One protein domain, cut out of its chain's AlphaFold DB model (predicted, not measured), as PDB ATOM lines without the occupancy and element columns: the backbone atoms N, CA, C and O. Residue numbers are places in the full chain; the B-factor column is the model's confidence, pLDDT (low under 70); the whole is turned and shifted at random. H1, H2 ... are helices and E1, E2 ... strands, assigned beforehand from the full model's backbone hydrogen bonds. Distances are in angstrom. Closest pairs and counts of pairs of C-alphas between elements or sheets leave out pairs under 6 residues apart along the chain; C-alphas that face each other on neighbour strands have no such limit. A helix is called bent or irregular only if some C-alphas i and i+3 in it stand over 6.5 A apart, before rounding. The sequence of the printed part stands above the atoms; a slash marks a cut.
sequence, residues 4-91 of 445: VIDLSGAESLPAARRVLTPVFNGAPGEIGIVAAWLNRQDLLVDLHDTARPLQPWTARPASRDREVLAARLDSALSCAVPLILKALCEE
ATOM      1  N   VAL A   4     104.044 116.751 153.686       90.75
ATOM      2  CA  VAL A   4     103.742 115.417 153.148       90.75
ATOM      3  C   VAL A   4     105.048 114.755 152.726       90.75
ATOM      4  O   VAL A   4     105.879 115.380 152.075       90.75
ATOM      5  N   ILE A   5     105.224 113.488 153.091       90.94
ATOM      6  CA  ILE A   5     106.325 112.656 152.601       90.94
ATOM      7  C   ILE A   5     105.723 111.694 151.580       90.94
ATOM      8  O   ILE A   5     104.973 110.789 151.947       90.94
ATOM      9  N   ASP A   6     106.011 111.922 150.304       89.44
ATOM     10  CA  ASP A   6     105.524 111.091 149.210       89.44
ATOM     11  C   ASP A   6     106.482 109.919 148.973       89.44
ATOM     12  O   ASP A   6     107.580 110.082 148.440       89.44
ATOM     13  N   LEU A   7     106.049 108.728 149.387       86.38
ATOM     14  CA  LEU A   7     106.763 107.469 149.171       86.38
ATOM     15  C   LEU A   7     106.178 106.645 148.014       86.38
ATOM     16  O   LEU A   7     106.747 105.613 147.661       86.38
ATOM     17  N   SER A   8     105.034 107.053 147.458       74.00
ATOM     18  CA  SER A   8     104.301 106.284 146.447       74.00
ATOM     19  C   SER A   8     104.559 106.777 145.027       74.00
ATOM     20  O   SER A   8     104.341 106.014 144.086       74.00
ATOM     21  N   GLY A   9     105.022 108.021 144.861       67.25
ATOM     22  CA  GLY A   9     105.138 108.662 143.551       67.25
ATOM     23  C   GLY A   9     103.776 108.855 142.884       67.25
ATOM     24  O   GLY A   9     103.680 108.793 141.658       67.25
ATOM     25  N   ALA A  10     102.710 108.994 143.679       67.88
ATOM     26  CA  ALA A  10     101.346 109.096 143.176       67.88
ATOM     27  C   ALA A  10     101.113 110.419 142.428       67.88
ATOM     28  O   ALA A  10     101.551 111.480 142.862       67.88
ATOM     29  N   GLU A  11     100.336 110.365 141.342       64.44
ATOM     30  CA  GLU A  11      99.990 111.554 140.542       64.44
ATOM     31  C   GLU A  11      99.123 112.566 141.309       64.44
ATOM     32  O   GLU A  11      99.111 113.752 140.981       64.44
ATOM     33  N   SER A  12      98.399 112.111 142.337       74.12
ATOM     34  CA  SER A  12      97.565 112.960 143.184       74.12
ATOM     35  C   SER A  12      98.012 112.855 144.637       74.12
ATOM     36  O   SER A  12      97.904 111.800 145.264       74.12
ATOM     37  N   LEU A  13      98.507 113.974 145.164       78.75
ATOM     38  CA  LEU A  13      98.897 114.131 146.559       78.75
ATOM     39  C   LEU A  13      97.886 115.027 147.291       78.75
ATOM     40  O   LEU A  13      97.303 115.929 146.681       78.75
ATOM     41  N   PRO A  14      97.669 114.818 148.602       79.12
ATOM     42  CA  PRO A  14      96.850 115.726 149.395       79.12
ATOM     43  C   PRO A  14      97.484 117.122 149.441       79.12
ATOM     44  O   PRO A  14      98.707 117.262 149.444       79.12
ATOM     45  N   ALA A  15      96.651 118.163 149.540       80.00
ATOM     46  CA  ALA A  15      97.128 119.541 149.627       80.00
ATOM     47  C   ALA A  15      98.066 119.738 150.838       80.00
ATOM     48  O   ALA A  15      97.685 119.532 152.003       80.00
ATOM     49  N   ALA A  16      99.299 120.157 150.555       82.94
ATOM     50  CA  ALA A  16     100.343 120.345 151.551       82.94
ATOM     51  C   ALA A  16     101.211 121.562 151.242       82.94
ATOM     52  O   ALA A  16     101.436 121.892 150.081       82.94
ATOM     53  N   ARG A  17     101.713 122.214 152.295       83.38
ATOM     54  CA  ARG A  17     102.614 123.369 152.163       83.38
ATOM     55  C   ARG A  17     104.022 122.965 151.712       83.38
ATOM     56  O   ARG A  17     104.720 123.771 151.104       83.38
ATOM     57  N   ARG A  18     104.433 121.736 152.024       88.12
ATOM     58  CA  ARG A  18     105.732 121.167 151.667       88.12
ATOM     59  C   ARG A  18     105.572 119.682 151.369       88.12
ATOM     60  O   ARG A  18     104.961 118.958 152.151       88.12
ATOM     61  N   VAL A  19     106.136 119.226 150.261       89.25
ATOM     62  CA  VAL A  19     106.242 117.814 149.888       89.25
ATOM     63  C   VAL A  19     107.714 117.424 149.816       89.25
ATOM     64  O   VAL A  19     108.518 118.130 149.200       89.25
ATOM     65  N   LEU A  20     108.042 116.303 150.458       91.44
ATOM     66  CA  LEU A  20     109.332 115.632 150.392       91.44
ATOM     67  C   LEU A  20     109.170 114.319 149.623       91.44
ATOM     68  O   LEU A  20     108.401 113.458 150.051       91.44
ATOM     69  N   THR A  21     109.909 114.143 148.531       91.06
ATOM     70  CA  THR A  21     109.812 112.954 147.672       91.06
ATOM     71  C   THR A  21     111.193 112.324 147.498       91.06
ATOM     72  O   THR A  21     112.039 112.886 146.792       91.06
ATOM     73  N   PRO A  22     111.460 111.169 148.133       92.62
ATOM     74  CA  PRO A  22     112.657 110.387 147.864       92.62
ATOM     75  C   PRO A  22     112.622 109.824 146.444       92.62
ATOM     76  O   PRO A  22     111.650 109.194 146.018       92.62
ATOM     77  N   VAL A  23     113.711 110.026 145.720       91.81
ATOM     78  CA  VAL A  23     113.909 109.568 144.350       91.81
ATOM     79  C   VAL A  23     115.161 108.710 144.298       91.81
ATOM     80  O   VAL A  23     116.235 109.085 144.761       91.81
ATOM     81  N   PHE A  24     115.019 107.528 143.715       93.19
ATOM     82  CA  PHE A  24     116.066 106.527 143.619       93.19
ATOM     83  C   PHE A  24     116.500 106.421 142.164       93.19
ATOM     84  O   PHE A  24     115.710 106.053 141.296       93.19
ATOM     85  N   ASN A  25     117.755 106.764 141.875       92.81
ATOM     86  CA  ASN A  25     118.304 106.744 140.516       92.81
ATOM     87  C   ASN A  25     117.410 107.473 139.483       92.81
ATOM     88  O   ASN A  25     117.291 107.041 138.338       92.81
ATOM     89  N   GLY A  26     116.777 108.579 139.894       88.38
ATOM     90  CA  GLY A  26     115.915 109.411 139.046       88.38
ATOM     91  C   GLY A  26     114.442 108.988 138.957       88.38
ATOM     92  O   GLY A  26     113.666 109.700 138.320       88.38
ATOM     93  N   ALA A  27     114.036 107.884 139.595       87.69
ATOM     94  CA  ALA A  27     112.642 107.430 139.650       87.69
ATOM     95  C   ALA A  27     112.087 107.429 141.092       87.69
ATOM     96  O   ALA A  27     112.833 107.126 142.026       87.69
ATOM     97  N   PRO A  28     110.798 107.745 141.308       83.12
ATOM     98  CA  PRO A  28     110.188 107.638 142.631       83.12
ATOM     99  C   PRO A  28     110.054 106.189 143.070       83.12
ATOM    100  O   PRO A  28     109.822 105.302 142.250       83.12
ATOM    101  N   GLY A  29     110.129 105.967 144.379       83.00
ATOM    102  CA  GLY A  29     109.915 104.652 144.971       83.00
ATOM    103  C   GLY A  29     110.972 103.610 144.587       83.00
ATOM    104  O   GLY A  29     111.939 103.849 143.861       83.00
ATOM    105  N   GLU A  30     110.786 102.397 145.098       89.12
ATOM    106  CA  GLU A  30     111.788 101.326 145.028       89.12
ATOM    107  C   GLU A  30     112.093 100.851 143.602       89.12
ATOM    108  O   GLU A  30     113.143 100.261 143.339       89.12
ATOM    109  N   ILE A  31     111.207 101.145 142.648       88.69
ATOM    110  CA  ILE A  31     111.355 100.762 141.242       88.69
ATOM    111  C   ILE A  31     112.629 101.353 140.613       88.69
ATOM    112  O   ILE A  31     113.270 100.694 139.791       88.69
ATOM    113  N   GLY A  32     113.065 102.534 141.062       90.50
ATOM    114  CA  GLY A  32     114.343 103.126 140.668       90.50
ATOM    115  C   GLY A  32     115.556 102.322 141.143       90.50
ATOM    116  O   GLY A  32     116.511 102.124 140.390       90.50
ATOM    117  N   ILE A  33     115.487 101.756 142.353       92.88
ATOM    118  CA  ILE A  33     116.522 100.869 142.913       92.88
ATOM    119  C   ILE A  33     116.605  99.582 142.085       92.88
ATOM    120  O   ILE A  33     117.703  99.133 141.739       92.88
ATOM    121  N   VAL A  34     115.452  99.001 141.738       91.75
ATOM    122  CA  VAL A  34     115.371  97.790 140.907       91.75
ATOM    123  C   VAL A  34     115.957  98.050 139.520       91.75
ATOM    124  O   VAL A  34     116.793  97.271 139.056       91.75
ATOM    125  N   ALA A  35     115.590  99.162 138.876       89.75
ATOM    126  CA  ALA A  35     116.134  99.550 137.576       89.75
ATOM    127  C   ALA A  35     117.656  99.745 137.634       89.75
ATOM    128  O   ALA A  35     118.385  99.209 136.798       89.75
ATOM    129  N   ALA A  36     118.159 100.451 138.649       90.50
ATOM    130  CA  ALA A  36     119.590 100.661 138.837       90.50
ATOM    131  C   ALA A  36     120.347  99.343 139.052       90.50
ATOM    132  O   ALA A  36     121.424  99.134 138.488       90.50
ATOM    133  N   TRP A  37     119.777  98.423 139.836       91.12
ATOM    134  CA  TRP A  37     120.336  97.089 140.048       91.12
ATOM    135  C   TRP A  37     120.385  96.279 138.750       91.12
ATOM    136  O   TRP A  37     121.429  95.697 138.444       91.12
ATOM    137  N   LEU A  38     119.303  96.269 137.966       88.12
ATOM    138  CA  LEU A  38     119.237  95.566 136.683       88.12
ATOM    139  C   LEU A  38     120.248  96.107 135.667       88.12
ATOM    140  O   LEU A  38     120.921  95.334 134.985       88.12
ATOM    141  N   ASN A  39     120.418  97.428 135.637       86.44
ATOM    142  CA  ASN A  39     121.324  98.127 134.727       86.44
ATOM    143  C   ASN A  39     122.771  98.238 135.252       86.44
ATOM    144  O   ASN A  39     123.588  98.931 134.650       86.44
ATOM    145  N   ARG A  40     123.111  97.564 136.366       86.31
ATOM    146  CA  ARG A  40     124.440  97.601 137.020       86.31
ATOM    147  C   ARG A  40     124.934  99.013 137.372       86.31
ATOM    148  O   ARG A  40     126.138  99.238 137.488       86.31
ATOM    149  N   GLN A  41     124.019  99.947 137.593       89.25
ATOM    150  CA  GLN A  41     124.340 101.313 137.994       89.25
ATOM    151  C   GLN A  41     124.699 101.371 139.484       89.25
ATOM    152  O   GLN A  41     124.357 100.471 140.262       89.25
ATOM    153  N   ASP A  42     125.409 102.422 139.890       91.38
ATOM    154  CA  ASP A  42     125.599 102.756 141.304       91.38
ATOM    155  C   ASP A  42     124.287 103.302 141.886       91.38
ATOM    156  O   ASP A  42     123.442 103.807 141.146       91.38
ATOM    157  N   LEU A  43     124.083 103.165 143.197       93.62
ATOM    158  CA  LEU A  43     122.901 103.731 143.847       93.62
ATOM    159  C   LEU A  43     123.045 105.248 143.980       93.62
ATOM    160  O   LEU A  43     124.098 105.755 144.368       93.62
ATOM    161  N   LEU A  44     121.956 105.949 143.691       95.25
ATOM    162  CA  LEU A  44     121.797 107.374 143.936       95.25
ATOM    163  C   LEU A  44     120.449 107.577 144.620       95.25
ATOM    164  O   LEU A  44     119.443 107.055 144.141       95.25
ATOM    165  N   VAL A  45     120.444 108.305 145.730       95.31
ATOM    166  CA  VAL A  45     119.223 108.680 146.443       95.31
ATOM    167  C   VAL A  45     119.192 110.192 146.519       95.31
ATOM    168  O   VAL A  45     120.058 110.788 147.150       95.31
ATOM    169  N   ASP A  46     118.205 110.788 145.876       94.06
ATOM    170  CA  ASP A  46     117.927 112.210 145.963       94.06
ATOM    171  C   ASP A  46     116.664 112.417 146.800       94.06
ATOM    172  O   ASP A  46     115.732 111.615 146.754       94.06
ATOM    173  N   LEU A  47     116.614 113.491 147.579       93.06
ATOM    174  CA  LEU A  47     115.392 113.950 148.221       93.06
ATOM    175  C   LEU A  47     114.985 115.271 147.594       93.06
ATOM    176  O   LEU A  47     115.652 116.294 147.782       93.06
ATOM    177  N   HIS A  48     113.870 115.242 146.878       89.69
ATOM    178  CA  HIS A  48     113.260 116.457 146.375       89.69
ATOM    179  C   HIS A  48     112.398 117.086 147.450       89.69
ATOM    180  O   HIS A  48     111.606 116.413 148.105       89.69
ATOM    181  N   ASP A  49     112.555 118.392 147.599       89.88
ATOM    182  CA  ASP A  49     111.817 119.203 148.543       89.88
ATOM    183  C   ASP A  49     111.208 120.379 147.790       89.88
ATOM    184  O   ASP A  49     111.922 121.203 147.222       89.88
ATOM    185  N   THR A  50     109.882 120.471 147.785       87.31
ATOM    186  CA  THR A  50     109.165 121.602 147.162       87.31
ATOM    187  C   THR A  50     109.538 122.965 147.754       87.31
ATOM    188  O   THR A  50     109.424 123.973 147.061       87.31
ATOM    189  N   ALA A  51     110.032 123.016 148.997       84.62
ATOM    190  CA  ALA A  51     110.556 124.246 149.588       84.62
ATOM    191  C   ALA A  51     111.984 124.581 149.107       84.62
ATOM    192  O   ALA A  51     112.460 125.693 149.329       84.62
ATOM    193  N   ARG A  52     112.679 123.634 148.453       83.50
ATOM    194  CA  ARG A  52     114.054 123.760 147.927       83.50
ATOM    195  C   ARG A  52     114.227 123.057 146.569       83.50
ATOM    196  O   ARG A  52     115.073 122.172 146.426       83.50
ATOM    197  N   PRO A  53     113.484 123.464 145.527       78.12
ATOM    198  CA  PRO A  53     113.430 122.724 144.264       78.12
ATOM    199  C   PRO A  53     114.768 122.668 143.506       78.12
ATOM    200  O   PRO A  53     114.962 121.787 142.672       78.12
ATOM    201  N   LEU A  54     115.699 123.586 143.791       79.88
ATOM    202  CA  LEU A  54     117.006 123.682 143.126       79.88
ATOM    203  C   LEU A  54     118.166 123.058 143.921       79.88
ATOM    204  O   LEU A  54     119.295 123.058 143.438       79.88
ATOM    205  N   GLN A  55     117.917 122.554 145.132       78.94
ATOM    206  CA  GLN A  55     118.952 122.013 146.018       78.94
ATOM    207  C   GLN A  55     118.505 120.656 146.573       78.94
ATOM    208  O   GLN A  55     118.096 120.573 147.733       78.94
ATOM    209  N   PRO A  56     118.524 119.590 145.748       78.50
ATOM    210  CA  PRO A  56     118.199 118.259 146.230       78.50
ATOM    211  C   PRO A  56     119.246 117.801 147.243       78.50
ATOM    212  O   PRO A  56     120.445 118.051 147.095       78.50
ATOM    213  N   TRP A  57     118.789 117.083 148.262       89.12
ATOM    214  CA  TRP A  57     119.701 116.371 149.143       89.12
ATOM    215  C   TRP A  57     120.118 115.086 148.455       89.12
ATOM    216  O   TRP A  57     119.256 114.277 148.128       89.12
ATOM    217  N   THR A  58     121.415 114.875 148.270       93.12
ATOM    218  CA  THR A  58     121.918 113.709 147.542       93.12
ATOM    219  C   THR A  58     122.725 112.801 148.457       93.12
ATOM    220  O   THR A  58     123.620 113.248 149.175       93.12
ATOM    221  N   ALA A  59     122.453 111.503 148.372       95.56
ATOM    222  CA  ALA A  59     123.235 110.441 148.978       95.56
ATOM    223  C   ALA A  59     123.677 109.412 147.930       95.56
ATOM    224  O   ALA A  59     122.953 109.079 146.988       95.56
ATOM    225  N   ARG A  60     124.876 108.861 148.127       96.25
ATOM    226  CA  ARG A  60     125.441 107.770 147.320       96.25
ATOM    227  C   ARG A  60     125.717 106.570 148.222       96.25
ATOM    228  O   ARG A  60     126.857 106.399 148.662       96.25
ATOM    229  N   PRO A  61     124.688 105.770 148.540       95.31
ATOM    230  CA  PRO A  61     124.837 104.667 149.471       95.31
ATOM    231  C   PRO A  61     125.711 103.559 148.887       95.31
ATOM    232  O   PRO A  61     125.668 103.247 147.691       95.31
ATOM    233  N   ALA A  62     126.493 102.935 149.754       93.94
ATOM    234  CA  ALA A  62     127.196 101.703 149.455       93.94
ATOM    235  C   ALA A  62     126.217 100.525 149.460       93.94
ATOM    236  O   ALA A  62     125.127 100.609 150.009       93.94
ATOM    237  N   SER A  63     126.617  99.389 148.891       90.25
ATOM    238  CA  SER A  63     125.894  98.126 149.073       90.25
ATOM    239  C   SER A  63     126.875  97.040 149.471       90.25
ATOM    240  O   SER A  63     127.885  96.858 148.789       90.25
ATOM    241  N   ARG A  64     126.548  96.286 150.529       86.44
ATOM    242  CA  ARG A  64     127.359  95.144 151.000       86.44
ATOM    243  C   ARG A  64     127.580  94.109 149.904       86.44
ATOM    244  O   ARG A  64     128.657  93.539 149.795       86.44
ATOM    245  N   ASP A  65     126.546  93.887 149.099       87.25
ATOM    246  CA  ASP A  65     126.595  93.042 147.916       87.25
ATOM    247  C   ASP A  65     125.821  93.745 146.792       87.25
ATOM    248  O   ASP A  65     124.629  94.042 146.909       87.25
ATOM    249  N   ARG A  66     126.512  94.085 145.701       88.50
ATOM    250  CA  ARG A  66     125.920  94.787 144.548       88.50
ATOM    251  C   ARG A  66     125.084  93.864 143.659       88.50
ATOM    252  O   ARG A  66     124.310  94.355 142.830       88.50
ATOM    253  N   GLU A  67     125.249  92.554 143.807       87.31
ATOM    254  CA  GLU A  67     124.519  91.527 143.073       87.31
ATOM    255  C   GLU A  67     123.210  91.149 143.775       87.31
ATOM    256  O   GLU A  67     122.256  90.763 143.108       87.31
ATOM    257  N   VAL A  68     123.098  91.358 145.089       89.25
ATOM    258  CA  VAL A  68     121.883  91.051 145.858       89.25
ATOM    259  C   VAL A  68     120.958  92.270 145.943       89.25
ATOM    260  O   VAL A  68     121.271  93.256 146.606       89.25
ATOM    261  N   LEU A  69     119.780  92.189 145.312       90.69
ATOM    262  CA  LEU A  69     118.789  93.276 145.306       90.69
ATOM    263  C   LEU A  69     118.360  93.698 146.719       90.69
ATOM    264  O   LEU A  69     118.320  94.889 147.007       90.69
ATOM    265  N   ALA A  70     118.098  92.739 147.612       92.19
ATOM    266  CA  ALA A  70     117.684  93.031 148.986       92.19
ATOM    267  C   ALA A  70     118.713  93.893 149.742       92.19
ATOM    268  O   ALA A  70     118.337  94.846 150.412       92.19
ATOM    269  N   ALA A  71     120.015  93.637 149.557       92.06
ATOM    270  CA  ALA A  71     121.073  94.444 150.167       92.06
ATOM    271  C   ALA A  71     121.091  95.885 149.626       92.06
ATOM    272  O   ALA A  71     121.396  96.829 150.358       92.06
ATOM    273  N   ARG A  72     120.735  96.070 148.350       93.81
ATOM    274  CA  ARG A  72     120.625  97.396 147.729       93.81
ATOM    275  C   ARG A  72     119.394  98.160 148.203       93.81
ATOM    276  O   ARG A  72     119.513  99.358 148.439       93.81
ATOM    277  N   LEU A  73     118.258  97.475 148.362       94.81
ATOM    278  CA  LEU A  73     117.051  98.043 148.970       94.81
ATOM    279  C   LEU A  73     117.340  98.496 150.402       94.81
ATOM    280  O   LEU A  73     117.148  99.668 150.709       94.81
ATOM    281  N   ASP A  74     117.909  97.613 151.232       95.12
ATOM    282  CA  ASP A  74     118.302  97.933 152.609       95.12
ATOM    283  C   ASP A  74     119.188  99.184 152.669       95.12
ATOM    284  O   ASP A  74     118.961 100.071 153.493       95.12
ATOM    285  N   SER A  75     120.171  99.284 151.773       94.00
ATOM    286  CA  SER A  75     121.118 100.402 151.756       94.00
ATOM    287  C   SER A  75     120.475 101.717 151.311       94.00
ATOM    288  O   SER A  75     120.642 102.739 151.978       94.00
ATOM    289  N   ALA A  76     119.712 101.702 150.215       94.56
ATOM    290  CA  ALA A  76     119.063 102.897 149.683       94.56
ATOM    291  C   ALA A  76     117.964 103.423 150.615       94.56
ATOM    292  O   ALA A  76     117.932 104.618 150.907       94.56
ATOM    293  N   LEU A  77     117.105 102.539 151.129       95.12
ATOM    294  CA  LEU A  77     116.006 102.921 152.016       95.12
ATOM    295  C   LEU A  77     116.523 103.407 153.374       95.12
ATOM    296  O   LEU A  77     116.048 104.427 153.869       95.12
ATOM    297  N   SER A  78     117.551 102.759 153.936       94.88
ATOM    298  CA  SER A  78     118.190 103.245 155.170       94.88
ATOM    299  C   SER A  78     118.812 104.632 154.985       94.88
ATOM    300  O   SER A  78     118.788 105.430 155.913       94.88
ATOM    301  N   CYS A  79     119.336 104.952 153.796       93.31
ATOM    302  CA  CYS A  79     119.911 106.271 153.511       93.31
ATOM    303  C   CYS A  79     118.875 107.348 153.166       93.31
ATOM    304  O   CYS A  79     119.168 108.527 153.339       93.31
ATOM    305  N   ALA A  80     117.661 106.982 152.746       94.31
ATOM    306  CA  ALA A  80     116.585 107.948 152.530       94.31
ATOM    307  C   ALA A  80     116.097 108.574 153.852       94.31
ATOM    308  O   ALA A  80     115.850 109.777 153.912       94.31
ATOM    309  N   VAL A  81     116.017 107.785 154.931       94.62
ATOM    310  CA  VAL A  81     115.569 108.255 156.256       94.62
ATOM    311  C   VAL A  81     116.355 109.475 156.777       94.62
ATOM    312  O   VAL A  81     115.718 110.471 157.119       94.62
ATOM    313  N   PRO A  82     117.701 109.483 156.832       92.94
ATOM    314  CA  PRO A  82     118.457 110.617 157.351       92.94
ATOM    315  C   PRO A  82     118.375 111.838 156.431       92.94
ATOM    316  O   PRO A  82     118.429 112.952 156.939       92.94
ATOM    317  N   LEU A  83     118.192 111.668 155.113       93.19
ATOM    318  CA  LEU A  83     117.921 112.803 154.221       93.19
ATOM    319  C   LEU A  83     116.576 113.456 154.554       93.19
ATOM    320  O   LEU A  83     116.502 114.677 154.665       93.19
ATOM    321  N   ILE A  84     115.528 112.648 154.759       93.56
ATOM    322  CA  ILE A  84     114.194 113.138 155.135       93.56
ATOM    323  C   ILE A  84     114.265 113.874 156.472       93.56
ATOM    324  O   ILE A  84     113.791 115.001 156.574       93.56
ATOM    325  N   LEU A  85     114.891 113.269 157.486       92.81
ATOM    326  CA  LEU A  85     115.042 113.887 158.805       92.81
ATOM    327  C   LEU A  85     115.803 115.215 158.723       92.81
ATOM    328  O   LEU A  85     115.377 116.195 159.325       92.81
ATOM    329  N   LYS A  86     116.881 115.277 157.935       89.50
ATOM    330  CA  LYS A  86     117.627 116.519 157.702       89.50
ATOM    331  C   LYS A  86     116.771 117.606 157.071       89.50
ATOM    332  O   LYS A  86     116.748 118.721 157.582       89.50
ATOM    333  N   ALA A  87     116.042 117.273 156.008       90.44
ATOM    334  CA  ALA A  87     115.149 118.224 155.363       90.44
ATOM    335  C   ALA A  87     114.081 118.742 156.339       90.44
ATOM    336  O   ALA A  87     113.797 119.938 156.357       90.44
ATOM    337  N   LEU A  88     113.514 117.869 157.177       90.12
ATOM    338  CA  LEU A  88     112.512 118.251 158.176       90.12
ATOM    339  C   LEU A  88     113.067 119.172 159.272       90.12
ATOM    340  O   LEU A  88     112.361 120.084 159.688       90.12
ATOM    341  N   CYS A  89     114.301 118.943 159.726       86.56
ATOM    342  CA  CYS A  89     114.943 119.768 160.755       86.56
ATOM    343  C   CYS A  89     115.346 121.159 160.255       86.56
ATOM    344  O   CYS A  89     115.568 122.055 161.065       86.56
ATOM    345  N   GLU A  90     115.482 121.346 158.944       80.25
ATOM    346  CA  GLU A  90     115.862 122.638 158.396       80.25
ATOM    347  C   GLU A  90     114.639 123.550 158.250       80.25
ATOM    348  O   GLU A  90     113.707 123.261 157.490       80.25
ATOM    349  N   GLU A  91     114.647 124.668 158.982       67.19
ATOM    350  CA  GLU A  91     113.615 125.694 158.872       67.19
ATOM    351  C   GLU A  91     113.647 126.309 157.470       67.19
ATOM    352  O   GLU A  91     114.623 126.930 157.045       67.19
TER     353      GLU A  91
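Overview. This is residues 4 to 91 of the 445 residues of an uncharacterized protein of Mesorhizobium sp. M5C.F.Ca.IN.020.14.1.1 (UniProt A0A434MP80). A small sheet of three antiparallel strands has one long helix, H2, laid over one face, and a short helix, H1, sits at one end of the sheet, where it packs on the first part of H2. Residues 4 to 17, with no named element, loop out near the edge strand E1, and residues 4 to 5 at the start of that loop pair with E1. The printed part has 88 residues with two named helices and three named strands, in the order E1, H1, E2, E3, H2 along the chain; the sheet's order is E1, E2, E3. The class is mixed, helices and strands, with 29 residues in helices and 15 in strands. The whole is compact, with a radius of gyration of the C-alphas of 13.1 A, yet elongated in outline, with spans of 40 by 26 by 20 A.

Along the chain. The longest strand by residues, E1, is residues 18 to 24, from C-alpha 18 at (105.732, 121.167, 151.667) to C-alpha 24, 19.6 A away. E2 is residues 45 to 49 and measures 13.0 A from first to last C-alpha. E3, residues 57 to 59, measures 6.9 A. The longest helix is H2, residues 69 to 89, which runs 30.9 A from C-alpha 69 at (118.789, 93.276, 145.306) to C-alpha 89 at (114.943, 119.768, 160.755). H1 is residues 31 to 38, 10.5 A long. Neither helix is bent.

Arrangement. In the sheet, E2 is the inner strand, and E1 and E3 are the edge strands. E1 and E2 are antiparallel neighbours, with 164 degrees between their directions; N 23 and O 46 are within hydrogen-bond range at 2.8 A, and so are N 21 and O 48 at 2.9 A. E2 and E3 form a hairpin, antiparallel at 170 degrees, with N 47 and O 57 at 2.8 A and N 45 and O 59 at 2.9 A. E1 and E3 are apart. Outside the named strands, residues 4 to 5 pair in parallel with residues 19 to 20 of E1, and residues 23 to 24 of E1 pair antiparallel with residues 27 to 28. H2 is on the sheet at a height over the sheet of 8.2 A, and together they make two layers, a helix on one face of a sheet. Dropped onto the local plane, 6 of its 21 C-alphas fall on E2, 2 on E1 and 2 on E3: it lies over E2, and only just not over the other two. On the local plane its line stands at 28 degrees to that of E2, and it only just runs along the strands. The closest C-alphas of E2 and H2 are those of Leu 47 and Leu 83, 6.6 A apart. H1 only grazes the sheet, with its residues 31 to 36; the closest C-alphas of E1 and H1 are those of Phe 24 and Gly 32, at 4.8 A. H1 and H2 touch, H2 with its residues 69 to 76 alone, and their closest C-alphas are those of Trp 37 and Leu 69, 6.7 A apart. The two helices run opposite ways at a steep tilt of 40 degrees. In H1 every O i to N i+4 pair is within hydrogen-bond range; in H2, 14 of 17 are.

Size, cuts and confidence. The two C-alphas farthest apart are those of Ala 15 and Glu 67, at 39.7 A, while the first and last printed C-alphas, Val 4 and Glu 91, are 15.4 A apart. The printed part has no cut. The four links between successive named elements are short, the one from E3 to H2 with 9 residues. The mean pLDDT of the printed part is 88.2, and residues 9 to 11 and residue 91 are under 70.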